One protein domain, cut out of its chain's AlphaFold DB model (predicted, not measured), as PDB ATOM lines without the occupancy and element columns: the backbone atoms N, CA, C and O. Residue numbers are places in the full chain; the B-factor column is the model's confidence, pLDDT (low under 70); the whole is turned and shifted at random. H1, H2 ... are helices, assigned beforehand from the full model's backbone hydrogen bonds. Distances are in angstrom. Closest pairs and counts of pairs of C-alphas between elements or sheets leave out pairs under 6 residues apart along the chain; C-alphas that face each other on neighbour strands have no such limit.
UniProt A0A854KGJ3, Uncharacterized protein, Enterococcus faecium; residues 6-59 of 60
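This is residues 6 to 59 of the 60 residues of an uncharacterized protein of Enterococcus faecium (UniProt A0A854KGJ3). What shape does the backbone make? Long helix H2 forms the base of a flat, open U: H1 folds back from one end of it as a short arm, H3 rises from the other end, and the space between the arms is empty. What is it made of? The printed part has 54 residues with three named helices in the order H1, H2, H3 and no named strand, and its class is all helix. Is it compact? It is extended, with a radius of gyration of the C-alphas of 17.4 A and spans of 46 by 28 by 11 A.

What does the longest helix touch? H2, residues 20 to 38, touches no helix. It is apart from H1, residues 6 to 14, and from H3, residues 45 to 57; H1 and H3 are apart too. How are they joined? A tight link of 5 residues joins H1 to H2, and a short link of 6 residues joins H2 to H3. Are the helix backbones well formed? In H1, H2 and H3 every O i to N i+4 pair is within hydrogen-bond range.

Where does H2 run? It goes from C-alpha 20 at (-1.245, 54.281, 0.021) to C-alpha 38 at (-2.780, 30.577, -12.408), 26.8 A. Where are the other two? H1 begins with C-alpha 6 at (18.416, 42.592, -2.402) and is 12.6 A long. H3 is 18.7 A long and ends with C-alpha 57 at (18.630, 13.680, -4.333).

How far does it reach? The two C-alphas farthest apart, those of Thr 19 and Arg 57, are 46.8 A apart. Which residues stand free? Residues 6 to 14 and residues 27 to 59 stand free. Is there a cut or a weak place? The printed part has no cut and no long link; pLDDT, with a mean of 75.6 over the printed part, is under 70 at residues 37 to 43 and 54 to 59 of this predicted model.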
ATOM      1  N   GLU A   6      18.109  41.707  -1.276       85.94
ATOM      2  CA  GLU A   6      18.416  42.592  -2.402       85.94
ATOM      3  C   GLU A   6      17.206  42.796  -3.322       85.94
ATOM      4  O   GLU A   6      16.889  43.928  -3.691       85.94
ATOM      5  N   LYS A   7      16.456  41.725  -3.616       81.75
ATOM      6  CA  LYS A   7      15.213  41.828  -4.388       81.75
ATOM      7  C   LYS A   7      14.149  42.610  -3.630       81.75
ATOM      8  O   LYS A   7      13.445  43.405  -4.241       81.75
ATOM      9  N   ILE A   8      14.045  42.421  -2.312       84.19
ATOM     10  CA  ILE A   8      13.111  43.194  -1.480       84.19
ATOM     11  C   ILE A   8      13.445  44.685  -1.573       84.19
ATOM     12  O   ILE A   8      12.551  45.484  -1.835       84.19
ATOM     13  N   LYS A   9      14.723  45.066  -1.451       81.88
ATOM     14  CA  LYS A   9      15.157  46.463  -1.605       81.88
ATOM     15  C   LYS A   9      14.810  47.041  -2.976       81.88
ATOM     16  O   LYS A   9      14.288  48.149  -3.032       81.88
ATOM     17  N   GLN A  10      15.050  46.297  -4.056       85.25
ATOM     18  CA  GLN A  10      14.692  46.731  -5.413       85.25
ATOM     19  C   GLN A  10      13.180  46.940  -5.566       85.25
ATOM     20  O   GLN A  10      12.755  47.944  -6.132       85.25
ATOM     21  N   PHE A  11      12.356  46.042  -5.016       82.75
ATOM     22  CA  PHE A  11      10.902  46.222  -5.009       82.75
ATOM     23  C   PHE A  11      10.486  47.460  -4.222       82.75
ATOM     24  O   PHE A  11       9.682  48.242  -4.714       82.75
ATOM     25  N   THR A  12      11.049  47.674  -3.035       82.88
ATOM     26  CA  THR A  12      10.736  48.853  -2.222       82.88
ATOM     27  C   THR A  12      11.130  50.148  -2.934       82.88
ATOM     28  O   THR A  12      10.366  51.102  -2.889       82.88
ATOM     29  N   GLN A  13      12.260  50.174  -3.650       84.69
ATOM     30  CA  GLN A  13      12.672  51.326  -4.463       84.69
ATOM     31  C   GLN A  13      11.721  51.601  -5.632       84.69
ATOM     32  O   GLN A  13      11.404  52.751  -5.905       84.69
ATOM     33  N   LEU A  14      11.233  50.561  -6.312       81.00
ATOM     34  CA  LEU A  14      10.244  50.708  -7.389       81.00
ATOM     35  C   LEU A  14       8.878  51.186  -6.881       81.00
ATOM     36  O   LEU A  14       8.083  51.718  -7.653       81.00
ATOM     37  N   LEU A  15       8.598  50.954  -5.600       83.62
ATOM     38  CA  LEU A  15       7.374  51.377  -4.933       83.62
ATOM     39  C   LEU A  15       7.513  52.744  -4.247       83.62
ATOM     40  O   LEU A  15       6.523  53.263  -3.726       83.62
ATOM     41  N   ASP A  16       8.716  53.319  -4.241       82.69
ATOM     42  CA  ASP A  16       8.982  54.608  -3.621       82.69
ATOM     43  C   ASP A  16       8.230  55.722  -4.364       82.69
ATOM     44  O   ASP A  16       8.192  55.770  -5.595       82.69
ATOM     45  N   GLY A  17       7.560  56.595  -3.613       80.75
ATOM     46  CA  GLY A  17       6.690  57.639  -4.168       80.75
ATOM     47  C   GLY A  17       5.248  57.217  -4.485       80.75
ATOM     48  O   GLY A  17       4.448  58.068  -4.880       80.75
ATOM     49  N   LEU A  18       4.859  55.953  -4.273       84.06
ATOM     50  CA  LEU A  18       3.447  55.555  -4.327       84.06
ATOM     51  C   LEU A  18       2.692  56.026  -3.081       84.06
ATOM     52  O   LEU A  18       3.088  55.784  -1.942       84.06
ATOM     53  N   THR A  19       1.521  56.615  -3.300       88.31
ATOM     54  CA  THR A  19       0.556  56.845  -2.217       88.31
ATOM     55  C   THR A  19      -0.080  55.525  -1.764       88.31
ATOM     56  O   THR A  19      -0.183  54.568  -2.537       88.31
ATOM     57  N   ALA A  20      -0.590  55.475  -0.530       84.94
ATOM     58  CA  ALA A  20      -1.245  54.281   0.021       84.94
ATOM     59  C   ALA A  20      -2.397  53.749  -0.864       84.94
ATOM     60  O   ALA A  20      -2.586  52.536  -1.002       84.94
ATOM     61  N   SER A  21      -3.141  54.651  -1.512       85.25
ATOM     62  CA  SER A  21      -4.221  54.303  -2.441       85.25
ATOM     63  C   SER A  21      -3.696  53.655  -3.725       85.25
ATOM     64  O   SER A  21      -4.251  52.657  -4.183       85.25
ATOM     65  N   GLN A  22      -2.602  54.174  -4.287       86.12
ATOM     66  CA  GLN A  22      -1.980  53.599  -5.482       86.12
ATOM     67  C   GLN A  22      -1.313  52.254  -5.179       86.12
ATOM     68  O   GLN A  22      -1.410  51.334  -5.990       86.12
ATOM     69  N   PHE A  23      -0.714  52.100  -3.995       86.94
ATOM     70  CA  PHE A  23      -0.199  50.812  -3.534       86.94
ATOM     71  C   PHE A  23      -1.319  49.769  -3.407       86.94
ATOM     72  O   PHE A  23      -1.197  48.661  -3.928       86.94
ATOM     73  N   SER A  24      -2.457  50.129  -2.803       83.38
ATOM     74  CA  SER A  24      -3.620  49.229  -2.717       83.38
ATOM     75  C   SER A  24      -4.147  48.824  -4.096       83.38
ATOM     76  O   SER A  24      -4.457  47.651  -4.319       83.38
ATOM     77  N   LEU A  25      -4.199  49.765  -5.044       86.88
ATOM     78  CA  LEU A  25      -4.598  49.485  -6.424       86.88
ATOM     79  C   LEU A  25      -3.611  48.535  -7.122       86.88
ATOM     80  O   LEU A  25      -4.031  47.617  -7.830       86.88
ATOM     81  N   LEU A  26      -2.309  48.724  -6.905       85.94
ATOM     82  CA  LEU A  26      -1.258  47.854  -7.429       85.94
ATOM     83  C   LEU A  26      -1.393  46.426  -6.881       85.94
ATOM     84  O   LEU A  26      -1.359  45.473  -7.657       85.94
ATOM     85  N   VAL A  27      -1.645  46.272  -5.578       85.88
ATOM     86  CA  VAL A  27      -1.894  44.964  -4.950       85.88
ATOM     87  C   VAL A  27      -3.138  44.289  -5.536       85.88
ATOM     88  O   VAL A  27      -3.106  43.091  -5.825       85.88
ATOM     89  N   GLN A  28      -4.229  45.029  -5.756       85.50
ATOM     90  CA  GLN A  28      -5.434  44.478  -6.387       85.50
ATOM     91  C   GLN A  28      -5.168  44.008  -7.822       85.50
ATOM     92  O   GLN A  28      -5.535  42.884  -8.172       85.50
ATOM     93  N   LYS A  29      -4.483  44.819  -8.639       85.31
ATOM     94  CA  LYS A  29      -4.124  44.438 -10.014       85.31
ATOM     95  C   LYS A  29      -3.184  43.238 -10.055       85.31
ATOM     96  O   LYS A  29      -3.388  42.352 -10.878       85.31
ATOM     97  N   ALA A  30      -2.205  43.177  -9.151       82.62
ATOM     98  CA  ALA A  30      -1.302  42.040  -9.037       82.62
ATOM     99  C   ALA A  30      -2.073  40.752  -8.720       82.62
ATOM    100  O   ALA A  30      -1.868  39.748  -9.392       82.62
ATOM    101  N   LYS A  31      -3.014  40.779  -7.766       78.44
ATOM    102  CA  LYS A  31      -3.852  39.611  -7.445       78.44
ATOM    103  C   LYS A  31      -4.647  39.118  -8.652       78.44
ATOM    104  O   LYS A  31      -4.600  37.932  -8.951       78.44
ATOM    105  N   VAL A  32      -5.315  40.016  -9.377       83.56
ATOM    106  CA  VAL A  32      -6.081  39.655 -10.586       83.56
ATOM    107  C   VAL A  32      -5.165  39.091 -11.677       83.56
ATOM    108  O   VAL A  32      -5.488  38.084 -12.309       83.56
ATOM    109  N   PHE A  33      -3.995  39.701 -11.875       80.00
ATOM    110  CA  PHE A  33      -2.993  39.201 -12.811       80.00
ATOM    111  C   PHE A  33      -2.516  37.796 -12.425       80.00
ATOM    112  O   PHE A  33      -2.542  36.904 -13.261       80.00
ATOM    113  N   TYR A  34      -2.159  37.548 -11.165       71.50
ATOM    114  CA  TYR A  34      -1.718  36.220 -10.730       71.50
ATOM    115  C   TYR A  34      -2.830  35.174 -10.796       71.50
ATOM    116  O   TYR A  34      -2.569  34.072 -11.261       71.50
ATOM    117  N   SER A  35      -4.067  35.509 -10.422       72.75
ATOM    118  CA  SER A  35      -5.206  34.594 -10.562       72.75
ATOM    119  C   SER A  35      -5.497  34.244 -12.025       72.75
ATOM    120  O   SER A  35      -5.780  33.094 -12.328       72.75
ATOM    121  N   SER A  36      -5.362  35.198 -12.955       71.00
ATOM    122  CA  SER A  36      -5.519  34.927 -14.400       71.00
ATOM    123  C   SER A  36      -4.330  34.192 -15.033       71.00
ATOM    124  O   SER A  36      -4.471  33.570 -16.082       71.00
ATOM    125  N   GLN A  37      -3.157  34.244 -14.404       67.06
ATOM    126  CA  GLN A  37      -1.965  33.490 -14.805       67.06
ATOM    127  C   GLN A  37      -1.881  32.123 -14.113       67.06
ATOM    128  O   GLN A  37      -1.060  31.300 -14.505       67.06
ATOM    129  N   GLN A  38      -2.730  31.854 -13.119       57.72
ATOM    130  CA  GLN A  38      -2.780  30.577 -12.408       57.72
ATOM    131  C   GLN A  38      -3.172  29.427 -13.351       57.72
ATOM    132  O   GLN A  38      -2.616  28.341 -13.247       57.72
ATOM    133  N   ASP A  39      -4.007  29.705 -14.357       57.84
ATOM    134  CA  ASP A  39      -4.299  28.783 -15.465       57.84
ATOM    135  C   ASP A  39      -3.106  28.556 -16.417       57.84
ATOM    136  O   ASP A  39      -3.058  27.556 -17.125       57.84
ATOM    137  N   LYS A  40      -2.118  29.464 -16.440       57.38
ATOM    138  CA  LYS A  40      -0.901  29.343 -17.267       57.38
ATOM    139  C   LYS A  40       0.273  28.694 -16.538       57.38
ATOM    140  O   LYS A  40       1.220  28.270 -17.190       57.38
ATOM    141  N   VAL A  41       0.217  28.603 -15.209       57.12
ATOM    142  CA  VAL A  41       1.176  27.861 -14.379       57.12
ATOM    143  C   VAL A  41       0.470  26.624 -13.831       57.12
ATOM    144  O   VAL A  41       0.312  26.448 -12.626       57.12
ATOM    145  N   GLN A  42       0.002  25.765 -14.734       57.62
ATOM    146  CA  GLN A  42      -0.349  24.402 -14.360       57.62
ATOM    147  C   GLN A  42       0.966  23.638 -14.220       57.62
ATOM    148  O   GLN A  42       1.592  23.285 -15.215       57.62
ATOM    149  N   LEU A  43       1.418  23.446 -12.979       59.16
ATOM    150  CA  LEU A  43       2.439  22.445 -12.691       59.16
ATOM    151  C   LEU A  43       1.868  21.104 -13.139       59.16
ATOM    152  O   LEU A  43       0.882  20.630 -12.572       59.16
ATOM    153  N   THR A  44       2.441  20.540 -14.194       70.38
ATOM    154  CA  THR A  44       2.030  19.222 -14.666       70.38
ATOM    155  C   THR A  44       2.434  18.165 -13.638       70.38
ATOM    156  O   THR A  44       3.338  18.373 -12.825       70.38
ATOM    157  N   ASP A  45       1.791  17.000 -13.683       71.19
ATOM    158  CA  ASP A  45       2.191  15.837 -12.879       71.19
ATOM    159  C   ASP A  45       3.685  15.490 -13.074       71.19
ATOM    160  O   ASP A  45       4.369  15.051 -12.147       71.19
ATOM    161  N   GLU A  46       4.229  15.750 -14.269       73.56
ATOM    162  CA  GLU A  46       5.659  15.621 -14.556       73.56
ATOM    163  C   GLU A  46       6.516  16.662 -13.830       73.56
ATOM    164  O   GLU A  46       7.557  16.300 -13.277       73.56
ATOM    165  N   ASP A  47       6.092  17.928 -13.777       73.75
ATOM    166  CA  ASP A  47       6.811  18.967 -13.032       73.75
ATOM    167  C   ASP A  47       6.858  18.639 -11.535       73.75
ATOM    168  O   ASP A  47       7.903  18.791 -10.895       73.75
ATOM    169  N   LEU A  48       5.759  18.112 -10.987       77.62
ATOM    170  CA  LEU A  48       5.678  17.665  -9.595       77.62
ATOM    171  C   LEU A  48       6.622  16.487  -9.321       77.62
ATOM    172  O   LEU A  48       7.414  16.552  -8.376       77.62
ATOM    173  N   LYS A  49       6.633  15.460 -10.182       79.56
ATOM    174  CA  LYS A  49       7.580  14.332 -10.078       79.56
ATOM    175  C   LYS A  49       9.035  14.773 -10.187       79.56
ATOM    176  O   LYS A  49       9.911  14.214  -9.523       79.56
ATOM    177  N   ARG A  50       9.323  15.774 -11.020       76.44
ATOM    178  CA  ARG A  50      10.680  16.304 -11.198       76.44
ATOM    179  C   ARG A  50      11.156  17.042  -9.950       76.44
ATOM    180  O   ARG A  50      12.298  16.843  -9.537       76.44
ATOM    181  N   VAL A  51      10.280  17.827  -9.323       76.00
ATOM    182  CA  VAL A  51      10.546  18.486  -8.035       76.00
ATOM    183  C   VAL A  51      10.761  17.454  -6.928       76.00
ATOM    184  O   VAL A  51      11.735  17.566  -6.185       76.00
ATOM    185  N   GLU A  52       9.920  16.423  -6.849       76.12
ATOM    186  CA  GLU A  52      10.052  15.335  -5.870       76.12
ATOM    187  C   GLU A  52      11.385  14.589  -6.027       76.12
ATOM    188  O   GLU A  52      12.130  14.412  -5.061       76.12
ATOM    189  N   THR A  53      11.751  14.245  -7.265       75.56
ATOM    190  CA  THR A  53      13.013  13.556  -7.574       75.56
ATOM    191  C   THR A  53      14.238  14.414  -7.246       75.56
ATOM    192  O   THR A  53      15.238  13.887  -6.761       75.56
ATOM    193  N   SER A  54      14.190  15.727  -7.503       66.75
ATOM    194  CA  SER A  54      15.274  16.648  -7.134       66.75
ATOM    195  C   SER A  54      15.396  16.816  -5.620       66.75
ATOM    196  O   SER A  54      16.506  16.796  -5.106       66.75
ATOM    197  N   CYS A  55      14.276  16.909  -4.900       60.56
ATOM    198  CA  CYS A  55      14.277  17.045  -3.443       60.56
ATOM    199  C   CYS A  55      14.843  15.791  -2.748       60.56
ATOM    200  O   CYS A  55      15.579  15.902  -1.773       60.56
ATOM    201  N   LEU A  56      14.560  14.599  -3.286       62.66
ATOM    202  CA  LEU A  56      15.092  13.328  -2.782       62.66
ATOM    203  C   LEU A  56      16.604  13.160  -3.006       62.66
ATOM    204  O   LEU A  56      17.245  12.474  -2.216       62.66
ATOM    205  N   ARG A  57      17.182  13.767  -4.052       58.72
ATOM    206  CA  ARG A  57      18.630  13.680  -4.333       58.72
ATOM    207  C   ARG A  57      19.482  14.608  -3.471       58.72
ATOM    208  O   ARG A  57      20.636  14.281  -3.241       58.72
ATOM    209  N   ASP A  58      18.933  15.726  -2.999       50.12
ATOM    210  CA  ASP A  58      19.625  16.663  -2.092       50.12
ATOM    211  C   ASP A  58      19.680  16.163  -0.629       50.12
ATOM    212  O   ASP A  58      20.333  16.774   0.216       50.12
ATOM    213  N   LEU A  59      18.991  15.058  -0.311       51.91
ATOM    214  CA  LEU A  59      18.943  14.439   1.024       51.91
ATOM    215  C   LEU A  59      19.903  13.240   1.197       51.91
ATOM    216  O   LEU A  59      19.937  12.656   2.281       51.91
TER     217      LEU A  59